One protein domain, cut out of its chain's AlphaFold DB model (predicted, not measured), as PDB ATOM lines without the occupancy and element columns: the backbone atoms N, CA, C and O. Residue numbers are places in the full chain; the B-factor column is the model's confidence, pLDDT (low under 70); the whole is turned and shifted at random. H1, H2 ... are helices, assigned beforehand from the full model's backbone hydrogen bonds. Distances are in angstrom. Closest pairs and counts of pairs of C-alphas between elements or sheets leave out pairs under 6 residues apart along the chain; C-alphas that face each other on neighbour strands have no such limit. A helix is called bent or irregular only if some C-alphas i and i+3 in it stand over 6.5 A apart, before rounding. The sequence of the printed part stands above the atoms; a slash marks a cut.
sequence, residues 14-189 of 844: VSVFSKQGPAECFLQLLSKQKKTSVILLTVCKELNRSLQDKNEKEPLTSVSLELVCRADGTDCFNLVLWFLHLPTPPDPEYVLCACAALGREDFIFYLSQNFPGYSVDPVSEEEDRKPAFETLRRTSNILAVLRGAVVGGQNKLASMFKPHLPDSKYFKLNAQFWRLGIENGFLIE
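AT A GLANCE: This is residues 14 to 189 of the 844 residues of an uncharacterized protein of Chromera velia CCMP2878 (UniProt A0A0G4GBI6). The domain is an elongated stack of helices in successive pairs: H4 and H5, H6 and H7, then H9 and H10, with H6 in the middle. At one end H2, joined by short H1, crosses H4 and H5 steeply, with H3 beyond it; H8 and H11 are at the other end, where residues 128 to 133 and 169 to 177 stick out. The 176 printed residues include eleven named helices, H1 to H11 in chain order, and no named strand; the class is all helix, the packing part aligned, part crossed: 5 of 8 touching pairs with a tilt are shallow. The whole is compact, with a radius of gyration of the C-alphas of 18.2 A, and spans 58 by 35 by 27 A.

HOW THE PARTS SIT: H1, residues 14 to 17, and H2, residues 20 to 31, touch only at the corner, and only just, with 3 pairs of C-alphas within 8 A; the closest, Phe 17 and Ala 23, are 4.9 A apart. H2 touches H3, residues 45 to 53, with residues 27 to 31 alone, about perpendicular at 80 degrees, closest C-alphas Ser 31 and Leu 51, 4.8 A. It touches H4, residues 63 to 69, with residues 25 to 29 alone, at a steep tilt of 44 degrees, closest C-alphas Leu 29 and Val 63, 6.7 A. It touches H5, residues 75 to 84, with residues 21 to 26 alone, at a steep tilt of 49 degrees, closest C-alphas Pro 22 and Cys 76, 5.8 A. H4 touches H6, residues 92 to 101, at a shallow tilt of 9 degrees, closest C-alphas Ser 64 and Ala 98, 5.3 A. H6 and H7, residues 105 to 114, form a hairpin, closest C-alphas Leu 96 and Ile 108, 6.4 A. H8, residues 125 to 129, touches no helix. H9, residues 132 to 151, touches H6 with 28 pairs of C-alphas within 8 A, closest Cys 97 and Gly 148, 4.0 A. With residues 142 to 150 alone H9 touches H10, residues 155 to 164, in a hairpin, closest C-alphas Leu 146 and Ala 158, 5.3 A. H10 and H11, residues 175 to 184, form a hairpin that only just touches, with 3 pairs within 8 A, closest C-alphas Asn 155 and Ile 182, 6.2 A. Every O i to N i+4 pair is within hydrogen-bond range in H2, H3, H4, H6, H7, H9 and H11, against 5 of 6 in H5, 4 of 6 in H10 and 0 of 1 in H8, where 0 of 2 O i to N i+3 pairs are; H1 is too short for an O i to N i+4 pair.

IN THESE COORDINATES: H1 begins at C-alpha 14, (-17.292, -9.181, -26.760). H2 is 16.3 A long, H5 15.1 A and H10 15.2 A. H9, the longest, runs 28.3 A from C-alpha 132 at (-19.769, -43.476, -47.024). H8 and H10 are irregular, only just: C-alphas 126 and 129, and 160 and 163, are each 6.9 A apart. H11 ends at C-alpha 184, (9.591, -41.624, -32.517).

THE WHOLE: The C-alphas farthest apart, Glu 46 and Lys 169, are 58.1 A apart. The printed part has no cut, and the link from H2 to H3, 13 residues, is long. Mean pLDDT of the printed part is 75.9; residues 31 to 41, 55 to 74, 127 to 131 and 168 to 189 are under 70.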
ATOM      1  N   VAL A  14     -17.704  -9.928 -27.958       78.75
ATOM      2  CA  VAL A  14     -17.292  -9.181 -26.760       78.75
ATOM      3  C   VAL A  14     -16.746 -10.103 -25.663       78.75
ATOM      4  O   VAL A  14     -15.742  -9.765 -25.050       78.75
ATOM      5  N   SER A  15     -17.346 -11.272 -25.423       78.69
ATOM      6  CA  SER A  15     -16.860 -12.225 -24.407       78.69
ATOM      7  C   SER A  15     -15.603 -12.998 -24.819       78.69
ATOM      8  O   SER A  15     -14.875 -13.454 -23.944       78.69
ATOM      9  N   VAL A  16     -15.333 -13.146 -26.121       75.81
ATOM     10  CA  VAL A  16     -14.061 -13.710 -26.613       75.81
ATOM     11  C   VAL A  16     -12.944 -12.681 -26.445       75.81
ATOM     12  O   VAL A  16     -11.893 -12.988 -25.889       75.81
ATOM     13  N   PHE A  17     -13.182 -11.446 -26.896       78.19
ATOM     14  CA  PHE A  17     -12.158 -10.402 -27.003       78.19
ATOM     15  C   PHE A  17     -12.079  -9.448 -25.801       78.19
ATOM     16  O   PHE A  17     -11.320  -8.484 -25.835       78.19
ATOM     17  N   SER A  18     -12.804  -9.731 -24.715       79.06
ATOM     18  CA  SER A  18     -12.612  -9.085 -23.407       79.06
ATOM     19  C   SER A  18     -11.323  -9.525 -22.705       79.06
ATOM     20  O   SER A  18     -10.857  -8.837 -21.797       79.06
ATOM     21  N   LYS A  19     -10.743 -10.660 -23.115       79.50
ATOM     22  CA  LYS A  19      -9.457 -11.165 -22.628       79.50
ATOM     23  C   LYS A  19      -8.323 -10.823 -23.597       79.50
ATOM     24  O   LYS A  19      -8.509 -10.814 -24.814       79.50
ATOM     25  N   GLN A  20      -7.128 -10.590 -23.052       78.19
ATOM     26  CA  GLN A  20      -5.965 -10.157 -23.832       78.19
ATOM     27  C   GLN A  20      -5.449 -11.243 -24.794       78.19
ATOM     28  O   GLN A  20      -5.213 -10.938 -25.960       78.19
ATOM     29  N   GLY A  21      -5.325 -12.499 -24.347       80.81
ATOM     30  CA  GLY A  21      -4.797 -13.606 -25.160       80.81
ATOM     31  C   GLY A  21      -5.572 -13.858 -26.467       80.81
ATOM     32  O   GLY A  21      -4.967 -13.819 -27.542       80.81
ATOM     33  N   PRO A  22      -6.910 -14.038 -26.432       78.25
ATOM     34  CA  PRO A  22      -7.721 -14.224 -27.634       78.25
ATOM     35  C   PRO A  22      -7.675 -13.014 -28.565       78.25
ATOM     36  O   PRO A  22      -7.629 -13.182 -29.783       78.25
ATOM     37  N   ALA A  23      -7.665 -11.798 -28.006       79.56
ATOM     38  CA  ALA A  23      -7.577 -10.566 -28.781       79.56
ATOM     39  C   ALA A  23      -6.220 -10.429 -29.487       79.56
ATOM     40  O   ALA A  23      -6.188 -10.097 -30.671       79.56
ATOM     41  N   GLU A  24      -5.107 -10.734 -28.817       79.00
ATOM     42  CA  GLU A  24      -3.779 -10.692 -29.434       79.00
ATOM     43  C   GLU A  24      -3.627 -11.763 -30.523       79.00
ATOM     44  O   GLU A  24      -3.256 -11.427 -31.649       79.00
ATOM     45  N   CYS A  25      -4.017 -13.012 -30.237       77.31
ATOM     46  CA  CYS A  25      -4.007 -14.108 -31.210       77.31
ATOM     47  C   CYS A  25      -4.847 -13.771 -32.455       77.31
ATOM     48  O   CYS A  25      -4.377 -13.899 -33.586       77.31
ATOM     49  N   PHE A  26      -6.066 -13.252 -32.274       80.31
ATOM     50  CA  PHE A  26      -6.923 -12.831 -33.384       80.31
ATOM     51  C   PHE A  26      -6.330 -11.658 -34.176       80.31
ATOM     52  O   PHE A  26      -6.331 -11.693 -35.405       80.31
ATOM     53  N   LEU A  27      -5.749 -10.651 -33.518       77.00
ATOM     54  CA  LEU A  27      -5.073  -9.547 -34.210       77.00
ATOM     55  C   LEU A  27      -3.834 -10.014 -35.000       77.00
ATOM     56  O   LEU A  27      -3.551  -9.450 -36.055       77.00
ATOM     57  N   GLN A  28      -3.124 -11.054 -34.548       72.62
ATOM     58  CA  GLN A  28      -2.023 -11.674 -35.300       72.62
ATOM     59  C   GLN A  28      -2.521 -12.515 -36.487       72.62
ATOM     60  O   GLN A  28      -1.969 -12.416 -37.583       72.62
ATOM     61  N   LEU A  29      -3.605 -13.279 -36.319       72.94
ATOM     62  CA  LEU A  29      -4.269 -13.996 -37.417       72.94
ATOM     63  C   LEU A  29      -4.766 -13.046 -38.518       72.94
ATOM     64  O   LEU A  29      -4.754 -13.397 -39.698       72.94
ATOM     65  N   LEU A  30      -5.189 -11.839 -38.133       72.31
ATOM     66  CA  LEU A  30      -5.692 -10.815 -39.044       72.31
ATOM     67  C   LEU A  30      -4.617  -9.934 -39.680       72.31
ATOM     68  O   LEU A  30      -4.883  -9.345 -40.729       72.31
ATOM     69  N   SER A  31      -3.428  -9.809 -39.082       67.69
ATOM     70  CA  SER A  31      -2.364  -9.020 -39.701       67.69
ATOM     71  C   SER A  31      -1.809  -9.734 -40.937       67.69
ATOM     72  O   SER A  31      -1.740  -9.103 -41.989       67.69
ATOM     73  N   LYS A  32      -1.483 -11.034 -40.845       69.00
ATOM     74  CA  LYS A  32      -0.605 -11.800 -41.765       69.00
ATOM     75  C   LYS A  32      -1.119 -11.972 -43.213       69.00
ATOM     76  O   LYS A  32      -1.395 -13.079 -43.682       69.00
ATOM     77  N   GLN A  33      -1.137 -10.874 -43.978       55.31
ATOM     78  CA  GLN A  33      -1.765 -10.711 -45.307       55.31
ATOM     79  C   GLN A  33      -1.436 -11.772 -46.377       55.31
ATOM     80  O   GLN A  33      -2.205 -11.950 -47.320       55.31
ATOM     81  N   LYS A  34      -0.282 -12.449 -46.308       54.69
ATOM     82  CA  LYS A  34       0.245 -13.250 -47.432       54.69
ATOM     83  C   LYS A  34      -0.392 -14.640 -47.595       54.69
ATOM     84  O   LYS A  34      -0.262 -15.214 -48.674       54.69
ATOM     85  N   LYS A  35      -1.075 -15.173 -46.571       52.06
ATOM     86  CA  LYS A  35      -1.857 -16.435 -46.618       52.06
ATOM     87  C   LYS A  35      -3.061 -16.407 -45.652       52.06
ATOM     88  O   LYS A  35      -3.306 -17.370 -44.934       52.06
ATOM     89  N   THR A  36      -3.807 -15.304 -45.600       52.28
ATOM     90  CA  THR A  36      -4.950 -15.154 -44.678       52.28
ATOM     91  C   THR A  36      -6.067 -16.167 -44.948       52.28
ATOM     92  O   THR A  36      -6.783 -16.042 -45.943       52.28
ATOM     93  N   SER A  37      -6.291 -17.103 -44.023       50.34
ATOM     94  CA  SER A  37      -7.536 -17.890 -43.965       50.34
ATOM     95  C   SER A  37      -8.733 -17.056 -43.485       50.34
ATOM     96  O   SER A  37      -9.873 -17.424 -43.740       50.34
ATOM     97  N   VAL A  38      -8.484 -15.928 -42.806       58.22
ATOM     98  CA  VAL A  38      -9.505 -14.998 -42.298       58.22
ATOM     99  C   VAL A  38      -9.221 -13.597 -42.842       58.22
ATOM    100  O   VAL A  38      -8.154 -13.044 -42.598       58.22
ATOM    101  N   ILE A  39     -10.174 -13.009 -43.569       62.78
ATOM    102  CA  ILE A  39     -10.065 -11.649 -44.120       62.78
ATOM    103  C   ILE A  39     -10.993 -10.724 -43.325       62.78
ATOM    104  O   ILE A  39     -12.206 -10.746 -43.533       62.78
ATOM    105  N   LEU A  40     -10.447  -9.885 -42.433       66.75
ATOM    106  CA  LEU A  40     -11.250  -8.856 -41.763       66.75
ATOM    107  C   LEU A  40     -11.489  -7.659 -42.693       66.75
ATOM    108  O   LEU A  40     -10.578  -6.894 -43.004       66.75
ATOM    109  N   LEU A  41     -12.752  -7.436 -43.051       69.69
ATOM    110  CA  LEU A  41     -13.211  -6.196 -43.675       69.69
ATOM    111  C   LEU A  41     -13.588  -5.178 -42.587       69.69
ATOM    112  O   LEU A  41     -14.755  -5.035 -42.229       69.69
ATOM    113  N   THR A  42     -12.590  -4.484 -42.033       73.69
ATOM    114  CA  THR A  42     -12.819  -3.442 -41.016       73.69
ATOM    115  C   THR A  42     -13.128  -2.079 -41.638       73.69
ATOM    116  O   THR A  42     -12.448  -1.628 -42.560       73.69
ATOM    117  N   VAL A  43     -14.126  -1.384 -41.085       79.62
ATOM    118  CA  VAL A  43     -14.393   0.039 -41.369       79.62
ATOM    119  C   VAL A  43     -13.543   0.984 -40.506       79.62
ATOM    120  O   VAL A  43     -13.426   2.169 -40.816       79.62
ATOM    121  N   CYS A  44     -12.908   0.476 -39.442       84.12
ATOM    122  CA  CYS A  44     -12.021   1.263 -38.591       84.12
ATOM    123  C   CYS A  44     -10.639   1.407 -39.247       84.12
ATOM    124  O   CYS A  44      -9.836   0.470 -39.264       84.12
ATOM    125  N   LYS A  45     -10.354   2.608 -39.767       83.19
ATOM    126  CA  LYS A  45      -9.073   2.946 -40.414       83.19
ATOM    127  C   LYS A  45      -7.873   2.761 -39.481       83.19
ATOM    128  O   LYS A  45      -6.831   2.305 -39.935       83.19
ATOM    129  N   GLU A  46      -8.033   3.080 -38.199       79.94
ATOM    130  CA  GLU A  46      -6.948   3.031 -37.214       79.94
ATOM    131  C   GLU A  46      -6.553   1.587 -36.870       79.94
ATOM    132  O   GLU A  46      -5.372   1.245 -36.861       79.94
ATOM    133  N   LEU A  47      -7.545   0.698 -36.730       78.44
ATOM    134  CA  LEU A  47      -7.314  -0.743 -36.603       78.44
ATOM    135  C   LEU A  47      -6.623  -1.312 -37.854       78.44
ATOM    136  O   LEU A  47      -5.694  -2.102 -37.734       78.44
ATOM    137  N   ASN A  48      -7.041  -0.886 -39.052       80.06
ATOM    138  CA  ASN A  48      -6.413  -1.318 -40.304       80.06
ATOM    139  C   ASN A  48      -4.943  -0.864 -40.408       80.06
ATOM    140  O   ASN A  48      -4.102  -1.644 -40.845       80.06
ATOM    141  N   ARG A  49      -4.620   0.363 -39.968       79.88
ATOM    142  CA  ARG A  49      -3.233   0.853 -39.876       79.88
ATOM    143  C   ARG A  49      -2.418  -0.003 -38.902       79.88
ATOM    144  O   ARG A  49      -1.423  -0.587 -39.312       79.88
ATOM    145  N   SER A  50      -2.901  -0.202 -37.675       78.00
ATOM    146  CA  SER A  50      -2.190  -1.001 -36.663       78.00
ATOM    147  C   SER A  50      -1.960  -2.465 -37.082       78.00
ATOM    148  O   SER A  50      -0.915  -3.044 -36.783       78.00
ATOM    149  N   LEU A  51      -2.900  -3.065 -37.826       76.75
ATOM    150  CA  LEU A  51      -2.728  -4.395 -38.424       76.75
ATOM    151  C   LEU A  51      -1.683  -4.410 -39.552       76.75
ATOM    152  O   LEU A  51      -1.017  -5.426 -39.743       76.75
ATOM    153  N   GLN A  52      -1.515  -3.313 -40.296       76.75
ATOM    154  CA  GLN A  52      -0.484  -3.181 -41.331       76.75
ATOM    155  C   GLN A  52       0.905  -2.977 -40.714       76.75
ATOM    156  O   GLN A  52       1.822  -3.707 -41.079       76.75
ATOM    157  N   ASP A  53       1.046  -2.102 -39.718       77.12
ATOM    158  CA  ASP A  53       2.337  -1.795 -39.079       77.12
ATOM    159  C   ASP A  53       2.985  -3.030 -38.410       77.12
ATOM    160  O   ASP A  53       4.208  -3.155 -38.350       77.12
ATOM    161  N   LYS A  54       2.175  -3.996 -37.948       70.44
ATOM    162  CA  LYS A  54       2.652  -5.260 -37.353       70.44
ATOM    163  C   LYS A  54       3.169  -6.305 -38.363       70.44
ATOM    164  O   LYS A  54       3.681  -7.336 -37.935       70.44
ATOM    165  N   ASN A  55       3.036  -6.102 -39.678       65.69
ATOM    166  CA  ASN A  55       3.282  -7.166 -40.670       65.69
ATOM    167  C   ASN A  55       4.742  -7.394 -41.086       65.69
ATOM    168  O   ASN A  55       5.041  -8.432 -41.676       65.69
ATOM    169  N   GLU A  56       5.650  -6.443 -40.871       56.44
ATOM    170  CA  GLU A  56       6.917  -6.434 -41.623       56.44
ATOM    171  C   GLU A  56       7.972  -7.459 -41.162       56.44
ATOM    172  O   GLU A  56       8.973  -7.633 -41.855       56.44
ATOM    173  N   LYS A  57       7.786  -8.123 -40.008       56.19
ATOM    174  CA  LYS A  57       8.883  -8.833 -39.312       56.19
ATOM    175  C   LYS A  57       8.617 -10.276 -38.863       56.19
ATOM    176  O   LYS A  57       9.568 -10.939 -38.464       56.19
ATOM    177  N   GLU A  58       7.383 -10.782 -38.909       55.75
ATOM    178  CA  GLU A  58       7.069 -12.137 -38.413       55.75
ATOM    179  C   GLU A  58       7.014 -13.219 -39.515       55.75
ATOM    180  O   GLU A  58       6.656 -12.929 -40.662       55.75
ATOM    181  N   PRO A  59       7.333 -14.488 -39.182       52.97
ATOM    182  CA  PRO A  59       7.247 -15.609 -40.112       52.97
ATOM    183  C   PRO A  59       5.802 -15.962 -40.503       52.97
ATOM    184  O   PRO A  59       4.834 -15.689 -39.789       52.97
ATOM    185  N   LEU A  60       5.680 -16.626 -41.658       53.84
ATOM    186  CA  LEU A  60       4.417 -17.126 -42.205       53.84
ATOM    187  C   LEU A  60       3.914 -18.341 -41.412       53.84
ATOM    188  O   LEU A  60       4.401 -19.455 -41.595       53.84
ATOM    189  N   THR A  61       2.894 -18.126 -40.597       51.88
ATOM    190  CA  THR A  61       2.156 -19.147 -39.844       51.88
ATOM    191  C   THR A  61       0.792 -19.424 -40.487       51.88
ATOM    192  O   THR A  61       0.249 -18.598 -41.224       51.88
ATOM    193  N   SER A  62       0.239 -20.612 -40.244       64.88
ATOM    194  CA  SER A  62      -1.161 -20.942 -40.543       64.88
ATOM    195  C   SER A  62      -2.044 -20.681 -39.318       64.88
ATOM    196  O   SER A  62      -1.532 -20.562 -38.206       64.88
ATOM    197  N   VAL A  63      -3.373 -20.673 -39.493       64.38
ATOM    198  CA  VAL A  63      -4.314 -20.627 -38.353       64.38
ATOM    199  C   VAL A  63      -4.038 -21.772 -37.375       64.38
ATOM    200  O   VAL A  63      -3.955 -21.539 -36.175       64.38
ATOM    201  N   SER A  64      -3.807 -22.986 -37.887       63.97
ATOM    202  CA  SER A  64      -3.429 -24.150 -37.077       63.97
ATOM    203  C   SER A  64      -2.169 -23.904 -36.245       63.97
ATOM    204  O   SER A  64      -2.126 -24.315 -35.094       63.97
ATOM    205  N   LEU A  65      -1.157 -23.229 -36.801       64.44
ATOM    206  CA  LEU A  65       0.080 -22.924 -36.078       64.44
ATOM    207  C   LEU A  65      -0.120 -21.845 -35.012       64.44
ATOM    208  O   LEU A  65       0.334 -22.045 -33.899       64.44
ATOM    209  N   GLU A  66      -0.824 -20.742 -35.285       69.00
ATOM    210  CA  GLU A  66      -1.055 -19.717 -34.246       69.00
ATOM    211  C   GLU A  66      -1.941 -20.228 -33.101       69.00
ATOM    212  O   GLU A  66      -1.703 -19.892 -31.943       69.00
ATOM    213  N   LEU A  67      -2.919 -21.090 -33.406       66.75
ATOM    214  CA  LEU A  67      -3.713 -21.770 -32.382       66.75
ATOM    215  C   LEU A  67      -2.865 -22.715 -31.513       66.75
ATOM    216  O   LEU A  67      -3.181 -22.871 -30.340       66.75
ATOM    217  N   VAL A  68      -1.797 -23.318 -32.054       63.62
ATOM    218  CA  VAL A  68      -0.882 -24.223 -31.326       63.62
ATOM    219  C   VAL A  68       0.232 -23.471 -30.588       63.62
ATOM    220  O   VAL A  68       0.561 -23.802 -29.455       63.62
ATOM    221  N   CYS A  69       0.849 -22.464 -31.200       62.25
ATOM    222  CA  CYS A  69       2.118 -21.909 -30.719       62.25
ATOM    223  C   CYS A  69       1.997 -20.944 -29.529       62.25
ATOM    224  O   CYS A  69       3.027 -20.575 -28.966       62.25
ATOM    225  N   ARG A  70       0.786 -20.502 -29.158       63.91
ATOM    226  CA  ARG A  70       0.569 -19.489 -28.101       63.91
ATOM    227  C   ARG A  70      -0.551 -19.815 -27.101       63.91
ATOM    228  O   ARG A  70      -0.950 -18.939 -26.344       63.91
ATOM    229  N   ALA A  71      -1.072 -21.042 -27.083       53.19
ATOM    230  CA  ALA A  71      -2.205 -21.397 -26.228       53.19
ATOM    231  C   ALA A  71      -1.783 -21.820 -24.807       53.19
ATOM    232  O   ALA A  71      -1.582 -23.005 -24.534       53.19
ATOM    233  N   ASP A  72      -1.777 -20.879 -23.862       56.75
ATOM    234  CA  ASP A  72      -1.780 -21.141 -22.418       56.75
ATOM    235  C   ASP A  72      -3.158 -21.646 -21.927       56.75
ATOM    236  O   ASP A  72      -3.880 -21.057 -21.123       56.75
ATOM    237  N   GLY A  73      -3.522 -22.828 -22.430       57.91
ATOM    238  CA  GLY A  73      -4.447 -23.770 -21.800       57.91
ATOM    239  C   GLY A  73      -5.947 -23.467 -21.877       57.91
ATOM    240  O   GLY A  73      -6.725 -24.413 -21.977       57.91
ATOM    241  N   THR A  74      -6.409 -22.216 -21.863       63.62
ATOM    242  CA  THR A  74      -7.864 -21.940 -21.742       63.62
ATOM    243  C   THR A  74      -8.419 -20.905 -22.710       63.62
ATOM    244  O   THR A  74      -9.529 -21.078 -23.206       63.62
ATOM    245  N   ASP A  75      -7.671 -19.859 -23.042       70.00
ATOM    246  CA  ASP A  75      -8.252 -18.698 -23.718       70.00
ATOM    247  C   ASP A  75      -8.515 -18.911 -25.220       70.00
ATOM    248  O   ASP A  75      -9.565 -18.507 -25.732       70.00
ATOM    249  N   CYS A  76      -7.645 -19.650 -25.916       72.19
ATOM    250  CA  CYS A  76      -7.844 -20.001 -27.327       72.19
ATOM    251  C   CYS A  76      -9.090 -20.878 -27.577       72.19
ATOM    252  O   CYS A  76      -9.594 -20.887 -28.698       72.19
ATOM    253  N   PHE A  77      -9.633 -21.564 -26.559       77.94
ATOM    254  CA  PHE A  77     -10.870 -22.355 -26.671       77.94
ATOM    255  C   PHE A  77     -12.044 -21.487 -27.144       77.94
ATOM    256  O   PHE A  77     -12.700 -21.814 -28.130       77.94
ATOM    257  N   ASN A  78     -12.252 -20.329 -26.507       82.62
ATOM    258  CA  ASN A  78     -13.334 -19.406 -26.863       82.62
ATOM    259  C   ASN A  78     -13.158 -18.824 -28.273       82.62
ATOM    260  O   ASN A  78     -14.145 -18.614 -28.974       82.62
ATOM    261  N   LEU A  79     -11.912 -18.603 -28.704       83.50
ATOM    262  CA  LEU A  79     -11.600 -18.130 -30.053       83.50
ATOM    263  C   LEU A  79     -11.882 -19.203 -31.117       83.50
ATOM    264  O   LEU A  79     -12.484 -18.894 -32.143       83.50
ATOM    265  N   VAL A  80     -11.518 -20.465 -30.864       84.69
ATOM    266  CA  VAL A  80     -11.867 -21.580 -31.759       84.69
ATOM    267  C   VAL A  80     -13.379 -21.770 -31.808       84.69
ATOM    268  O   VAL A  80     -13.928 -21.794 -32.905       84.69
ATOM    269  N   LEU A  81     -14.078 -21.808 -30.666       87.81
ATOM    270  CA  LEU A  81     -15.544 -21.878 -30.658       87.81
ATOM    271  C   LEU A  81     -16.176 -20.730 -31.449       87.81
ATOM    272  O   LEU A  81     -17.118 -20.961 -32.200       87.81
ATOM    273  N   TRP A  82     -15.654 -19.509 -31.339       87.25
ATOM    274  CA  TRP A  82     -16.134 -18.379 -32.132       87.25
ATOM    275  C   TRP A  82     -15.886 -18.560 -33.638       87.25
ATOM    276  O   TRP A  82     -16.789 -18.300 -34.432       87.25
ATOM    277  N   PHE A  83     -14.728 -19.097 -34.047       84.50
ATOM    278  CA  PHE A  83     -14.477 -19.464 -35.447       84.50
ATOM    279  C   PHE A  83     -15.460 -20.525 -35.977       84.50
ATOM    280  O   PHE A  83     -15.832 -20.461 -37.148       84.50
ATOM    281  N   LEU A  84     -15.937 -21.454 -35.138       87.31
ATOM    282  CA  LEU A  84     -16.956 -22.448 -35.520       87.31
ATOM    283  C   LEU A  84     -18.353 -21.851 -35.751       87.31
ATOM    284  O   LEU A  84     -19.170 -22.469 -36.427       87.31
ATOM    285  N   HIS A  85     -18.623 -20.652 -35.225       85.38
ATOM    286  CA  HIS A  85     -19.884 -19.928 -35.429       85.38
ATOM    287  C   HIS A  85     -19.833 -18.948 -36.620       85.38
ATOM    288  O   HIS A  85     -20.794 -18.211 -36.853       85.38
ATOM    289  N   LEU A  86     -18.737 -18.914 -37.391       83.88
ATOM    290  CA  LEU A  86     -18.676 -18.133 -38.628       83.88
ATOM    291  C   LEU A  86     -19.493 -18.794 -39.759       83.88
ATOM    292  O   LEU A  86     -19.590 -20.019 -39.804       83.88
ATOM    293  N   PRO A  87     -20.012 -18.021 -40.742       82.94
ATOM    294  CA  PRO A  87     -20.774 -18.565 -41.879       82.94
ATOM    295  C   PRO A  87     -20.010 -19.590 -42.733       82.94
ATOM    296  O   PRO A  87     -20.615 -20.378 -43.455       82.94
ATOM    297  N   THR A  88     -18.680 -19.561 -42.655       81.19
ATOM    298  CA  THR A  88     -17.773 -20.600 -43.142       81.19
ATOM    299  C   THR A  88     -16.808 -20.930 -41.998       81.19
ATOM    300  O   THR A  88     -15.846 -20.177 -41.808       81.19
ATOM    301  N   PRO A  89     -17.068 -21.977 -41.194       85.88
ATOM    302  CA  PRO A  89     -16.133 -22.410 -40.162       85.88
ATOM    303  C   PRO A  89     -14.850 -22.978 -40.801       85.88
ATOM    304  O   PRO A  89     -14.867 -23.336 -41.982       85.88
ATOM    305  N   PRO A  90     -13.735 -23.070 -40.054       85.38
ATOM    306  CA  PRO A  90     -12.538 -23.778 -40.513       85.38
ATOM    307  C   PRO A  90     -12.824 -25.266 -40.778       85.38
ATOM    308  O   PRO A  90     -13.730 -25.849 -40.170       85.38
ATOM    309  N   ASP A  91     -12.028 -25.891 -41.653       89.69
ATOM    310  CA  ASP A  91     -12.140 -27.331 -41.913       89.69
ATOM    311  C   ASP A  91     -11.790 -28.126 -40.632       89.69
ATOM    312  O   ASP A  91     -10.787 -27.798 -39.976       89.69
ATOM    313  N   PRO A  92     -12.583 -29.151 -40.252       93.50
ATOM    314  CA  PRO A  92     -12.422 -29.859 -38.980       93.50
ATOM    315  C   PRO A  92     -11.019 -30.413 -38.746       93.50
ATOM    316  O   PRO A  92     -10.482 -30.300 -37.644       93.50
ATOM    317  N   GLU A  93     -10.383 -30.944 -39.789       93.75
ATOM    318  CA  GLU A  93      -9.060 -31.552 -39.729       93.75
ATOM    319  C   GLU A  93      -7.983 -30.569 -39.244       93.75
ATOM    320  O   GLU A  93      -7.127 -30.935 -38.438       93.75
ATOM    321  N   TYR A  94      -8.029 -29.301 -39.668       88.75
ATOM    322  CA  TYR A  94      -7.041 -28.298 -39.251       88.75
ATOM    323  C   TYR A  94      -7.175 -27.906 -37.780       88.75
ATOM    324  O   TYR A  94      -6.168 -27.565 -37.152       88.75
ATOM    325  N   VAL A  95      -8.395 -27.943 -37.241       90.44
ATOM    326  CA  VAL A  95      -8.682 -27.647 -35.832       90.44
ATOM    327  C   VAL A  95      -8.354 -28.856 -34.965       90.44
ATOM    328  O   VAL A  95      -7.644 -28.718 -33.976       90.44
ATOM    329  N   LEU A  96      -8.804 -30.052 -35.349       93.75
ATOM    330  CA  LEU A  96      -8.547 -31.292 -34.619       93.75
ATOM    331  C   LEU A  96      -7.048 -31.616 -34.554       93.75
ATOM    332  O   LEU A  96      -6.551 -31.975 -33.489       93.75
ATOM    333  N   CYS A  97      -6.307 -31.398 -35.646       91.44
ATOM    334  CA  CYS A  97      -4.846 -31.500 -35.670       91.44
ATOM    335  C   CYS A  97      -4.177 -30.477 -34.729       91.44
ATOM    336  O   CYS A  97      -3.268 -30.833 -33.981       91.44
ATOM    337  N   ALA A  98      -4.658 -29.227 -34.692       87.62
ATOM    338  CA  ALA A  98      -4.150 -28.204 -33.772       87.62
ATOM    339  C   ALA A  98      -4.422 -28.558 -32.295       87.62
ATOM    340  O   ALA A  98      -3.505 -28.561 -31.473       87.62
ATOM    341  N   CYS A  99      -5.657 -28.934 -31.956       90.25
ATOM    342  CA  CYS A  99      -6.021 -29.381 -30.610       90.25
ATOM    343  C   CYS A  99      -5.206 -30.610 -30.182       90.25
ATOM    344  O   CYS A  99      -4.776 -30.695 -29.032       90.25
ATOM    345  N   ALA A 100      -4.945 -31.538 -31.105       92.94
ATOM    346  CA  ALA A 100      -4.179 -32.739 -30.813       92.94
ATOM    347  C   ALA A 100      -2.679 -32.475 -30.636       92.94
ATOM    348  O   ALA A 100      -2.074 -33.081 -29.757       92.94
ATOM    349  N   ALA A 101      -2.094 -31.529 -31.377       86.75
ATOM    350  CA  ALA A 101      -0.716 -31.085 -31.152       86.75
ATOM    351  C   ALA A 101      -0.531 -30.401 -29.783       86.75
ATOM    352  O   ALA A 101       0.517 -30.538 -29.158       86.75
ATOM    353  N   LEU A 102      -1.574 -29.735 -29.277       86.50
ATOM    354  CA  LEU A 102      -1.627 -29.177 -27.921       86.50
ATOM    355  C   LEU A 102      -1.948 -30.201 -26.813       86.50
ATOM    356  O   LEU A 102      -2.017 -29.823 -25.645       86.50
ATOM    357  N   GLY A 103      -2.225 -31.467 -27.144       91.69
ATOM    358  CA  GLY A 103      -2.647 -32.479 -26.166       91.69
ATOM    359  C   GLY A 103      -4.054 -32.263 -25.591       91.69
ATOM    360  O   GLY A 103      -4.379 -32.804 -24.534       91.69
ATOM    361  N   ARG A 104      -4.906 -31.479 -26.265       91.31
ATOM    362  CA  ARG A 104      -6.247 -31.075 -25.797       91.31
ATOM    363  C   ARG A 104      -7.314 -32.127 -26.068       91.31
ATOM    364  O   ARG A 104      -8.273 -31.909 -26.804       91.31
ATOM    365  N   GLU A 105      -7.115 -33.273 -25.425       94.75
ATOM    366  CA  GLU A 105      -8.046 -34.402 -25.318       94.75
ATOM    367  C   GLU A 105      -9.467 -33.946 -24.949       94.75
ATOM    368  O   GLU A 105     -10.437 -34.290 -25.620       94.75
ATOM    369  N   ASP A 106      -9.567 -33.086 -23.934       92.75
ATOM    370  CA  ASP A 106     -10.805 -32.477 -23.445       92.75
ATOM    371  C   ASP A 106     -11.544 -31.682 -24.533       92.75
ATOM    372  O   ASP A 106     -12.760 -31.814 -24.695       92.75
ATOM    373  N   PHE A 107     -10.810 -30.893 -25.320       91.31
ATOM    374  CA  PHE A 107     -11.405 -30.084 -26.376       91.31
ATOM    375  C   PHE A 107     -11.792 -30.930 -27.594       91.31
ATOM    376  O   PHE A 107     -12.841 -30.696 -28.186       91.31
ATOM    377  N   ILE A 108     -11.005 -31.951 -27.943       95.00
ATOM    378  CA  ILE A 108     -11.331 -32.881 -29.035       95.00
ATOM    379  C   ILE A 108     -12.654 -33.604 -28.752       95.00
ATOM    380  O   ILE A 108     -13.528 -33.629 -29.620       95.00
ATOM    381  N   PHE A 109     -12.857 -34.110 -27.531       95.38
ATOM    382  CA  PHE A 109     -14.136 -34.719 -27.153       95.38
ATOM    383  C   PHE A 109     -15.289 -33.709 -27.130       95.38
ATOM    384  O   PHE A 109     -16.368 -34.020 -27.636       95.38
ATOM    385  N   TYR A 110     -15.070 -32.488 -26.626       94.00
ATOM    386  CA  TYR A 110     -16.080 -31.426 -26.690       94.00
ATOM    387  C   TYR A 110     -16.500 -31.122 -28.139       94.00
ATOM    388  O   TYR A 110     -17.694 -30.998 -28.421       94.00
ATOM    389  N   LEU A 111     -15.544 -31.042 -29.071       94.25
ATOM    390  CA  LEU A 111     -15.820 -30.812 -30.490       94.25
ATOM    391  C   LEU A 111     -16.603 -31.978 -31.113       94.25
ATOM    392  O   LEU A 111     -17.629 -31.720 -31.741       94.25
ATOM    393  N   SER A 112     -16.191 -33.229 -30.861       95.44
ATOM    394  CA  SER A 112     -16.894 -34.447 -31.315       95.44
ATOM    395  C   SER A 112     -18.371 -34.447 -30.904       95.44
ATOM    396  O   SER A 112     -19.252 -34.725 -31.712       95.44
ATOM    397  N   GLN A 113     -18.646 -34.082 -29.646       94.88
ATOM    398  CA  GLN A 113     -19.986 -34.131 -29.055       94.88
ATOM    399  C   GLN A 113     -20.902 -32.977 -29.492       94.88
ATOM    400  O   GLN A 113     -22.111 -33.172 -29.598       94.88
ATOM    401  N   ASN A 114     -20.358 -31.776 -29.721       93.31
ATOM    402  CA  ASN A 114     -21.162 -30.572 -29.977       93.31
ATOM    403  C   ASN A 114     -21.272 -30.207 -31.468       93.31
ATOM    404  O   ASN A 114     -22.210 -29.509 -31.855       93.31
ATOM    405  N   PHE A 115     -20.351 -30.674 -32.317       92.75
ATOM    406  CA  PHE A 115     -20.307 -30.335 -33.741       92.75
ATOM    407  C   PHE A 115     -20.181 -31.617 -34.582       92.75
ATOM    408  O   PHE A 115     -19.080 -32.139 -34.715       92.75
ATOM    409  N   PRO A 116     -21.254 -32.118 -35.230       91.81
ATOM    410  CA  PRO A 116     -21.216 -33.400 -35.948       91.81
ATOM    411  C   PRO A 116     -20.104 -33.518 -37.003       91.81
ATOM    412  O   PRO A 116     -19.505 -34.576 -37.161       91.81
ATOM    413  N   GLY A 117     -19.749 -32.410 -37.669       93.25
ATOM    414  CA  GLY A 117     -18.632 -32.372 -38.622       93.25
ATOM    415  C   GLY A 117     -17.250 -32.677 -38.015       93.25
ATOM    416  O   GLY A 117     -16.324 -32.988 -38.754       93.25
ATOM    417  N   TYR A 118     -17.127 -32.608 -36.688       95.50
ATOM    418  CA  TYR A 118     -15.912 -32.804 -35.894       95.50
ATOM    419  C   TYR A 118     -15.898 -34.161 -35.168       95.50
ATOM    420  O   TYR A 118     -14.997 -34.412 -34.370       95.50
ATOM    421  N   SER A 119     -16.875 -35.037 -35.443       95.50
ATOM    422  CA  SER A 119     -16.948 -36.384 -34.871       95.50
ATOM    423  C   SER A 119     -15.644 -37.159 -35.111       95.50
ATOM    424  O   SER A 119     -15.179 -37.294 -36.248       95.50
ATOM    425  N   VAL A 120     -15.068 -37.652 -34.016       96.25
ATOM    426  CA  VAL A 120     -13.898 -38.551 -33.941       96.25
ATOM    427  C   VAL A 120     -14.266 -39.864 -33.240       96.25
ATOM    428  O   VAL A 120     -13.410 -40.570 -32.704       96.25
ATOM    429  N   ASP A 121     -15.559 -40.177 -33.210       95.44
ATOM    430  CA  ASP A 121     -16.104 -41.382 -32.592       95.44
ATOM    431  C   ASP A 121     -15.694 -42.627 -33.410       95.44
ATOM    432  O   ASP A 121     -15.548 -42.519 -34.634       95.44
ATOM    433  N   PRO A 122     -15.501 -43.805 -32.781       93.50
ATOM    434  CA  PRO A 122     -15.064 -45.012 -33.480       93.50
ATOM    435  C   PRO A 122     -15.945 -45.362 -34.683       93.50
ATOM    436  O   PRO A 122     -17.174 -45.384 -34.590       93.50
ATOM    437  N   VAL A 123     -15.313 -45.691 -35.810       87.81
ATOM    438  CA  VAL A 123     -16.019 -46.212 -36.985       87.81
ATOM    439  C   VAL A 123     -16.357 -47.684 -36.738       87.81
ATOM    440  O   VAL A 123     -15.489 -48.548 -36.842       87.81
ATOM    441  N   SER A 124     -17.612 -47.979 -36.389       83.81
ATOM    442  CA  SER A 124     -18.079 -49.352 -36.168       83.81
ATOM    443  C   SER A 124     -18.375 -50.079 -37.482       83.81
ATOM    444  O   SER A 124     -18.931 -49.501 -38.416       83.81
ATOM    445  N   GLU A 125     -18.065 -51.379 -37.542       76.19
ATOM    446  CA  GLU A 125     -18.281 -52.208 -38.742       76.19
ATOM    447  C   GLU A 125     -19.766 -52.304 -39.154       76.19
ATOM    448  O   GLU A 125     -20.081 -52.490 -40.327       76.19
ATOM    449  N   GLU A 126     -20.705 -52.125 -38.220       72.38
ATOM    450  CA  GLU A 126     -22.142 -52.096 -38.534       72.38
ATOM    451  C   GLU A 126     -22.589 -50.793 -39.231       72.38
ATOM    452  O   GLU A 126     -23.632 -50.778 -39.895       72.38
ATOM    453  N   GLU A 127     -21.812 -49.705 -39.140       65.25
ATOM    454  CA  GLU A 127     -22.113 -48.436 -39.817       65.25
ATOM    455  C   GLU A 127     -21.693 -48.395 -41.299       65.25
ATOM    456  O   GLU A 127     -22.059 -47.441 -41.984       65.25
ATOM    457  N   ASP A 128     -21.079 -49.448 -41.857       57.06
ATOM    458  CA  ASP A 128     -20.752 -49.571 -43.298       57.06
ATOM    459  C   ASP A 128     -21.983 -49.505 -44.237       57.06
ATOM    460  O   ASP A 128     -21.856 -49.431 -45.460       57.06
ATOM    461  N   ARG A 129     -23.204 -49.505 -43.681       61.91
ATOM    462  CA  ARG A 129     -24.468 -49.279 -44.410       61.91
ATOM    463  C   ARG A 129     -24.914 -47.809 -44.462       61.91
ATOM    464  O   ARG A 129     -25.918 -47.506 -45.109       61.91
ATOM    465  N   LYS A 130     -24.220 -46.895 -43.777       60.44
ATOM    466  CA  LYS A 130     -24.462 -45.441 -43.834       60.44
ATOM    467  C   LYS A 130     -23.807 -44.828 -45.086       60.44
ATOM    468  O   LYS A 130     -22.929 -45.445 -45.685       60.44
ATOM    469  N   PRO A 131     -24.215 -43.622 -45.531       65.62
ATOM    470  CA  PRO A 131     -23.567 -42.959 -46.662       65.62
ATOM    471  C   PRO A 131     -22.071 -42.737 -46.387       65.62
ATOM    472  O   PRO A 131     -21.706 -41.978 -45.490       65.62
ATOM    473  N   ALA A 132     -21.222 -43.360 -47.213       78.44
ATOM    474  CA  ALA A 132     -19.769 -43.476 -47.024       78.44
ATOM    475  C   ALA A 132     -19.013 -42.152 -46.788       78.44
ATOM    476  O   ALA A 132     -17.900 -42.159 -46.268       78.44
ATOM    477  N   PHE A 133     -19.607 -41.010 -47.146       85.44
ATOM    478  CA  PHE A 133     -19.039 -39.686 -46.907       85.44
ATOM    479  C   PHE A 133     -18.869 -39.355 -45.413       85.44
ATOM    480  O   PHE A 133     -17.878 -38.731 -45.045       85.44
ATOM    481  N   GLU A 134     -19.787 -39.792 -44.543       87.62
ATOM    482  CA  GLU A 134     -19.683 -39.514 -43.101       87.62
ATOM    483  C   GLU A 134     -18.621 -40.405 -42.438       87.62
ATOM    484  O   GLU A 134     -17.799 -39.924 -41.660       87.62
ATOM    485  N   THR A 135     -18.555 -41.679 -42.834       87.75
ATOM    486  CA  THR A 135     -17.482 -42.614 -42.462       87.75
ATOM    487  C   THR A 135     -16.106 -42.080 -42.876       87.75
ATOM    488  O   THR A 135     -15.161 -42.081 -42.082       87.75
ATOM    489  N   LEU A 136     -15.995 -41.560 -44.104       88.25
ATOM    490  CA  LEU A 136     -14.767 -40.963 -44.629       88.25
ATOM    491  C   LEU A 136     -14.391 -39.677 -43.880       88.25
ATOM    492  O   LEU A 136     -13.221 -39.506 -43.542       88.25
ATOM    493  N   ARG A 137     -15.363 -38.818 -43.541       92.94
ATOM    494  CA  ARG A 137     -15.148 -37.632 -42.696       92.94
ATOM    495  C   ARG A 137     -14.619 -38.005 -41.311       92.94
ATOM    496  O   ARG A 137     -13.597 -37.461 -40.907       92.94
ATOM    497  N   ARG A 138     -15.256 -38.940 -40.592       93.81
ATOM    498  CA  ARG A 138     -14.761 -39.384 -39.271       93.81
ATOM    499  C   ARG A 138     -13.355 -39.966 -39.363       93.81
ATOM    500  O   ARG A 138     -12.504 -39.643 -38.543       93.81
ATOM    501  N   THR A 139     -13.077 -40.756 -40.401       93.06
ATOM    502  CA  THR A 139     -11.727 -41.286 -40.655       93.06
ATOM    503  C   THR A 139     -10.717 -40.151 -40.879       93.06
ATOM    504  O   THR A 139      -9.642 -40.173 -40.287       93.06
ATOM    505  N   SER A 140     -11.075 -39.121 -41.658       94.00
ATOM    506  CA  SER A 140     -10.267 -37.905 -41.862       94.00
ATOM    507  C   SER A 140      -9.993 -37.172 -40.541       94.00
ATOM    508  O   SER A 140      -8.842 -36.890 -40.209       94.00
ATOM    509  N   ASN A 141     -11.031 -36.969 -39.724       96.44
ATOM    510  CA  ASN A 141     -10.951 -36.349 -38.402       96.44
ATOM    511  C   ASN A 141     -10.029 -37.126 -37.442       96.44
ATOM    512  O   ASN A 141      -9.179 -36.529 -36.781       96.44
ATOM    513  N   ILE A 142     -10.149 -38.457 -37.384       96.12
ATOM    514  CA  ILE A 142      -9.304 -39.319 -36.540       96.12
ATOM    515  C   ILE A 142      -7.848 -39.283 -37.026       96.12
ATOM    516  O   ILE A 142      -6.936 -39.128 -36.216       96.12
ATOM    517  N   LEU A 143      -7.605 -39.348 -38.340       94.50
ATOM    518  CA  LEU A 143      -6.262 -39.200 -38.914       94.50
ATOM    519  C   LEU A 143      -5.665 -37.810 -38.639       94.50
ATOM    520  O   LEU A 143      -4.463 -37.705 -38.394       94.50
ATOM    521  N   ALA A 144      -6.483 -36.755 -38.615       94.62
ATOM    522  CA  ALA A 144      -6.056 -35.410 -38.246       94.62
ATOM    523  C   ALA A 144      -5.676 -35.303 -36.759       94.62
ATOM    524  O   ALA A 144      -4.627 -34.735 -36.448       94.62
ATOM    525  N   VAL A 145      -6.455 -35.907 -35.850       95.94
ATOM    526  CA  VAL A 145      -6.084 -36.033 -34.427       95.94
ATOM    527  C   VAL A 145      -4.780 -36.814 -34.272       95.94
ATOM    528  O   VAL A 145      -3.878 -36.356 -33.578       95.94
ATOM    529  N   LEU A 146      -4.626 -37.955 -34.948       94.94
ATOM    530  CA  LEU A 146      -3.403 -38.762 -34.877       94.94
ATOM    531  C   LEU A 146      -2.182 -38.005 -35.423       94.94
ATOM    532  O   LEU A 146      -1.137 -37.994 -34.774       94.94
ATOM    533  N   ARG A 147      -2.316 -37.304 -36.559       90.69
ATOM    534  CA  ARG A 147      -1.266 -36.434 -37.116       90.69
ATOM    535  C   ARG A 147      -0.863 -35.344 -36.125       90.69
ATOM    536  O   ARG A 147       0.325 -35.166 -35.877       90.69
ATOM    537  N   GLY A 148      -1.838 -34.631 -35.564       90.50
ATOM    538  CA  GLY A 148      -1.587 -33.574 -34.588       90.50
ATOM    539  C   GLY A 148      -0.905 -34.107 -33.333       90.50
ATOM    540  O   GLY A 148       0.121 -33.574 -32.923       90.50
ATOM    541  N   ALA A 149      -1.410 -35.211 -32.780       93.69
ATOM    542  CA  ALA A 149      -0.847 -35.852 -31.598       93.69
ATOM    543  C   ALA A 149       0.627 -36.231 -31.796       93.69
ATOM    544  O   ALA A 149       1.446 -35.952 -30.925       93.69
ATOM    545  N   VAL A 150       0.986 -36.805 -32.950       87.19
ATOM    546  CA  VAL A 150       2.380 -37.151 -33.274       87.19
ATOM    547  C   VAL A 150       3.252 -35.897 -33.429       87.19
ATOM    548  O   VAL A 150       4.332 -35.842 -32.847       87.19
ATOM    549  N   VAL A 151       2.771 -34.857 -34.124       83.31
ATOM    550  CA  VAL A 151       3.484 -33.567 -34.268       83.31
ATOM    551  C   VAL A 151       3.711 -32.872 -32.916       83.31
ATOM    552  O   VAL A 151       4.735 -32.219 -32.730       83.31
ATOM    553  N   GLY A 152       2.788 -33.026 -31.962       85.88
ATOM    554  CA  GLY A 152       2.893 -32.473 -30.608       85.88
ATOM    555  C   GLY A 152       3.569 -33.372 -29.565       85.88
ATOM    556  O   GLY A 152       3.595 -32.996 -28.394       85.88
ATOM    557  N   GLY A 153       4.050 -34.568 -29.930       88.19
ATOM    558  CA  GLY A 153       4.615 -35.552 -28.986       88.19
ATOM    559  C   GLY A 153       3.604 -36.158 -27.994       88.19
ATOM    560  O   GLY A 153       3.980 -36.697 -26.953       88.19
ATOM    561  N   GLN A 154       2.306 -36.059 -28.286       94.12
ATOM    562  CA  GLN A 154       1.192 -36.400 -27.398       94.12
ATOM    563  C   GLN A 154       0.855 -37.896 -27.452       94.12
ATOM    564  O   GLN A 154      -0.244 -38.309 -27.827       94.12
ATOM    565  N   ASN A 155       1.814 -38.735 -27.058       90.00
ATOM    566  CA  ASN A 155       1.743 -40.191 -27.231       90.00
ATOM    567  C   ASN A 155       0.525 -40.839 -26.543       90.00
ATOM    568  O   ASN A 155      -0.034 -41.797 -27.078       90.00
ATOM    569  N   LYS A 156       0.050 -40.286 -25.412       95.19
ATOM    570  CA  LYS A 156      -1.214 -40.699 -24.769       95.19
ATOM    571  C   LYS A 156      -2.395 -40.524 -25.731       95.19
ATOM    572  O   LYS A 156      -3.130 -41.480 -25.970       95.19
ATOM    573  N   LEU A 157      -2.535 -39.338 -26.322       94.00
ATOM    574  CA  LEU A 157      -3.622 -38.995 -27.238       94.00
ATOM    575  C   LEU A 157      -3.561 -39.843 -28.520       94.00
ATOM    576  O   LEU A 157      -4.575 -40.393 -28.947       94.00
ATOM    577  N   ALA A 158      -2.361 -40.042 -29.075       94.25
ATOM    578  CA  ALA A 158      -2.154 -40.932 -30.217       94.25
ATOM    579  C   ALA A 158      -2.562 -42.386 -29.901       94.25
ATOM    580  O   ALA A 158      -3.211 -43.043 -30.713       94.25
ATOM    581  N   SER A 159      -2.241 -42.883 -28.700       92.12
ATOM    582  CA  SER A 159      -2.653 -44.224 -28.258       92.12
ATOM    583  C   SER A 159      -4.164 -44.357 -28.024       92.12
ATOM    584  O   SER A 159      -4.707 -45.438 -28.232       92.12
ATOM    585  N   MET A 160      -4.837 -43.263 -27.648       95.88
ATOM    586  CA  MET A 160      -6.274 -43.216 -27.366       95.88
ATOM    587  C   MET A 160      -7.125 -43.244 -28.636       95.88
ATOM    588  O   MET A 160      -8.100 -43.981 -28.682       95.88
ATOM    589  N   PHE A 161      -6.751 -42.484 -29.670       95.69
ATOM    590  CA  PHE A 161      -7.529 -42.412 -30.915       95.69
ATOM    591  C   PHE A 161      -7.167 -43.493 -31.941       95.69
ATOM    592  O   PHE A 161      -7.925 -43.732 -32.879       95.69
ATOM    593  N   LYS A 162      -6.048 -44.206 -31.761       92.38
ATOM    594  CA  LYS A 162      -5.651 -45.301 -32.657       92.38
ATOM    595  C   LYS A 162      -6.731 -46.396 -32.818       92.38
ATOM    596  O   LYS A 162      -6.945 -46.796 -33.960       92.38
ATOM    597  N   PRO A 163      -7.433 -46.873 -31.765       94.00
ATOM    598  CA  PRO A 163      -8.503 -47.870 -31.893       94.00
ATOM    599  C   PRO A 163      -9.812 -47.335 -32.499       94.00
ATOM    600  O   PRO A 163     -10.757 -48.100 -32.636       94.00
ATOM    601  N   HIS A 164      -9.908 -46.035 -32.813       93.69
ATOM    602  CA  HIS A 164     -11.094 -45.458 -33.458       93.69
ATOM    603  C   HIS A 164     -11.035 -45.590 -34.991       93.69
ATOM    604  O   HIS A 164     -12.068 -45.473 -35.656       93.69
ATOM    605  N   LEU A 165      -9.840 -45.829 -35.554       90.50
ATOM    606  CA  LEU A 165      -9.669 -46.169 -36.966       90.50
ATOM    607  C   LEU A 165     -10.340 -47.521 -37.267       90.50
ATOM    608  O   LEU A 165     -10.168 -48.456 -36.484       90.50
ATOM    609  N   PRO A 166     -11.049 -47.668 -38.400       85.00
ATOM    610  CA  PRO A 166     -11.697 -48.926 -38.750       85.00
ATOM    611  C   PRO A 166     -10.670 -50.028 -39.048       85.00
ATOM    612  O   PRO A 166      -9.763 -49.828 -39.861       85.00
ATOM    613  N   ASP A 167     -10.896 -51.230 -38.504       74.75
ATOM    614  CA  ASP A 167     -10.087 -52.460 -38.686       74.75
ATOM    615  C   ASP A 167     -10.074 -53.013 -40.137       74.75
ATOM    616  O   ASP A 167      -9.602 -54.122 -40.424       74.75
ATOM    617  N   SER A 168     -10.586 -52.232 -41.093       56.75
ATOM    618  CA  SER A 168     -10.677 -52.583 -42.505       56.75
ATOM    619  C   SER A 168      -9.321 -52.997 -43.090       56.75
ATOM    620  O   SER A 168      -8.256 -52.466 -42.761       56.75
ATOM    621  N   LYS A 169      -9.367 -53.925 -44.052       50.06
ATOM    622  CA  LYS A 169      -8.180 -54.539 -44.674       50.06
ATOM    623  C   LYS A 169      -7.217 -53.536 -45.333       50.06
ATOM    624  O   LYS A 169      -6.068 -53.896 -45.566       50.06
ATOM    625  N   TYR A 170      -7.662 -52.306 -45.594       47.44
ATOM    626  CA  TYR A 170      -6.859 -51.220 -46.165       47.44
ATOM    627  C   TYR A 170      -5.934 -50.524 -45.149       47.44
ATOM    628  O   TYR A 170      -4.949 -49.920 -45.559       47.44
ATOM    629  N   PHE A 171      -6.194 -50.638 -43.839       54.09
ATOM    630  CA  PHE A 171      -5.447 -49.934 -42.783       54.09
ATOM    631  C   PHE A 171      -4.681 -50.868 -41.826       54.09
ATOM    632  O   PHE A 171      -4.379 -50.491 -40.693       54.09
ATOM    633  N   LYS A 172      -4.294 -52.073 -42.282       44.75
ATOM    634  CA  LYS A 172      -3.487 -53.055 -41.518       44.75
ATOM    635  C   LYS A 172      -2.015 -52.644 -41.299       44.75
ATOM    636  O   LYS A 172      -1.076 -53.378 -41.603       44.75
ATOM    637  N   LEU A 173      -1.809 -51.482 -40.691       50.47
ATOM    638  CA  LEU A 173      -0.540 -51.055 -40.113       50.47
ATOM    639  C   LEU A 173      -0.252 -51.896 -38.858       50.47
ATOM    640  O   LEU A 173      -0.954 -51.798 -37.850       50.47
ATOM    641  N   ASN A 174       0.786 -52.736 -38.916       48.56
ATOM    642  CA  ASN A 174       1.176 -53.634 -37.825       48.56
ATOM    643  C   ASN A 174       1.364 -52.860 -36.499       48.56
ATOM    644  O   ASN A 174       1.929 -51.765 -36.473       48.56
ATOM    645  N   ALA A 175       0.936 -53.443 -35.374       45.31
ATOM    646  CA  ALA A 175       1.082 -52.846 -34.048       45.31
ATOM    647  C   ALA A 175       2.531 -52.436 -33.703       45.31
ATOM    648  O   ALA A 175       2.716 -51.444 -33.003       45.31
ATOM    649  N   GLN A 176       3.541 -53.144 -34.226       44.56
ATOM    650  CA  GLN A 176       4.959 -52.784 -34.091       44.56
ATOM    651  C   GLN A 176       5.342 -51.543 -34.914       44.56
ATOM    652  O   GLN A 176       6.085 -50.697 -34.422       44.56
ATOM    653  N   PHE A 177       4.789 -51.391 -36.124       42.84
ATOM    654  CA  PHE A 177       5.003 -50.218 -36.979       42.84
ATOM    655  C   PHE A 177       4.403 -48.960 -36.339       42.84
ATOM    656  O   PHE A 177       5.063 -47.931 -36.251       42.84
ATOM    657  N   TRP A 178       3.196 -49.071 -35.773       51.59
ATOM    658  CA  TRP A 178       2.597 -48.009 -34.954       51.59
ATOM    659  C   TRP A 178       3.404 -47.674 -33.697       51.59
ATOM    660  O   TRP A 178       3.412 -46.517 -33.285       51.59
ATOM    661  N   ARG A 179       4.063 -48.662 -33.076       41.81
ATOM    662  CA  ARG A 179       4.919 -48.432 -31.906       41.81
ATOM    663  C   ARG A 179       6.111 -47.556 -32.280       41.81
ATOM    664  O   ARG A 179       6.275 -46.490 -31.704       41.81
ATOM    665  N   LEU A 180       6.843 -47.952 -33.324       43.19
ATOM    666  CA  LEU A 180       7.938 -47.163 -33.895       43.19
ATOM    667  C   LEU A 180       7.459 -45.772 -34.346       43.19
ATOM    668  O   LEU A 180       8.124 -44.786 -34.049       43.19
ATOM    669  N   GLY A 181       6.283 -45.685 -34.977       47.22
ATOM    670  CA  GLY A 181       5.657 -44.434 -35.417       47.22
ATOM    671  C   GLY A 181       5.389 -43.429 -34.291       47.22
ATOM    672  O   GLY A 181       5.761 -42.262 -34.410       47.22
ATOM    673  N   ILE A 182       4.764 -43.880 -33.197       41.59
ATOM    674  CA  ILE A 182       4.344 -43.025 -32.072       41.59
ATOM    675  C   ILE A 182       5.495 -42.766 -31.093       41.59
ATOM    676  O   ILE A 182       5.651 -41.645 -30.623       41.59
ATOM    677  N   GLU A 183       6.340 -43.757 -30.802       40.09
ATOM    678  CA  GLU A 183       7.479 -43.578 -29.887       40.09
ATOM    679  C   GLU A 183       8.572 -42.658 -30.486       40.09
ATOM    680  O   GLU A 183       9.415 -42.173 -29.735       40.09
ATOM    681  N   ASN A 184       8.539 -42.369 -31.802       41.09
ATOM    682  CA  ASN A 184       9.591 -41.624 -32.517       41.09
ATOM    683  C   ASN A 184       9.115 -40.502 -33.477       41.09
ATOM    684  O   ASN A 184       9.948 -39.929 -34.174       41.09
ATOM    685  N   GLY A 185       7.828 -40.135 -33.525       36.62
ATOM    686  CA  GLY A 185       7.401 -38.866 -34.152       36.62
ATOM    687  C   GLY A 185       7.247 -38.834 -35.687       36.62
ATOM    688  O   GLY A 185       7.532 -37.807 -36.299       36.62
ATOM    689  N   PHE A 186       6.818 -39.923 -36.336       40.00
ATOM    690  CA  PHE A 186       6.839 -40.036 -37.809       40.00
ATOM    691  C   PHE A 186       5.671 -39.378 -38.580       40.00
ATOM    692  O   PHE A 186       4.503 -39.500 -38.213       40.00
ATOM    693  N   LEU A 187       5.981 -38.757 -39.729       36.25
ATOM    694  CA  LEU A 187       5.002 -38.199 -40.678       36.25
ATOM    695  C   LEU A 187       4.416 -39.265 -41.623       36.25
ATOM    696  O   LEU A 187       5.140 -40.050 -42.229       36.25
ATOM    697  N   ILE A 188       3.094 -39.230 -41.821       36.19
ATOM    698  CA  ILE A 188       2.328 -40.217 -42.610       36.19
ATOM    699  C   ILE A 188       2.034 -39.706 -44.042       36.19
ATOM    700  O   ILE A 188       0.972 -39.963 -44.601       36.19
ATOM    701  N   GLU A 189       2.939 -38.935 -44.655       29.61
ATOM    702  CA  GLU A 189       2.683 -38.312 -45.975       29.61
ATOM    703  C   GLU A 189       3.140 -39.164 -47.178       29.61
ATOM    704  O   GLU A 189       2.669 -38.946 -48.291       29.61
TER     705      GLU A 189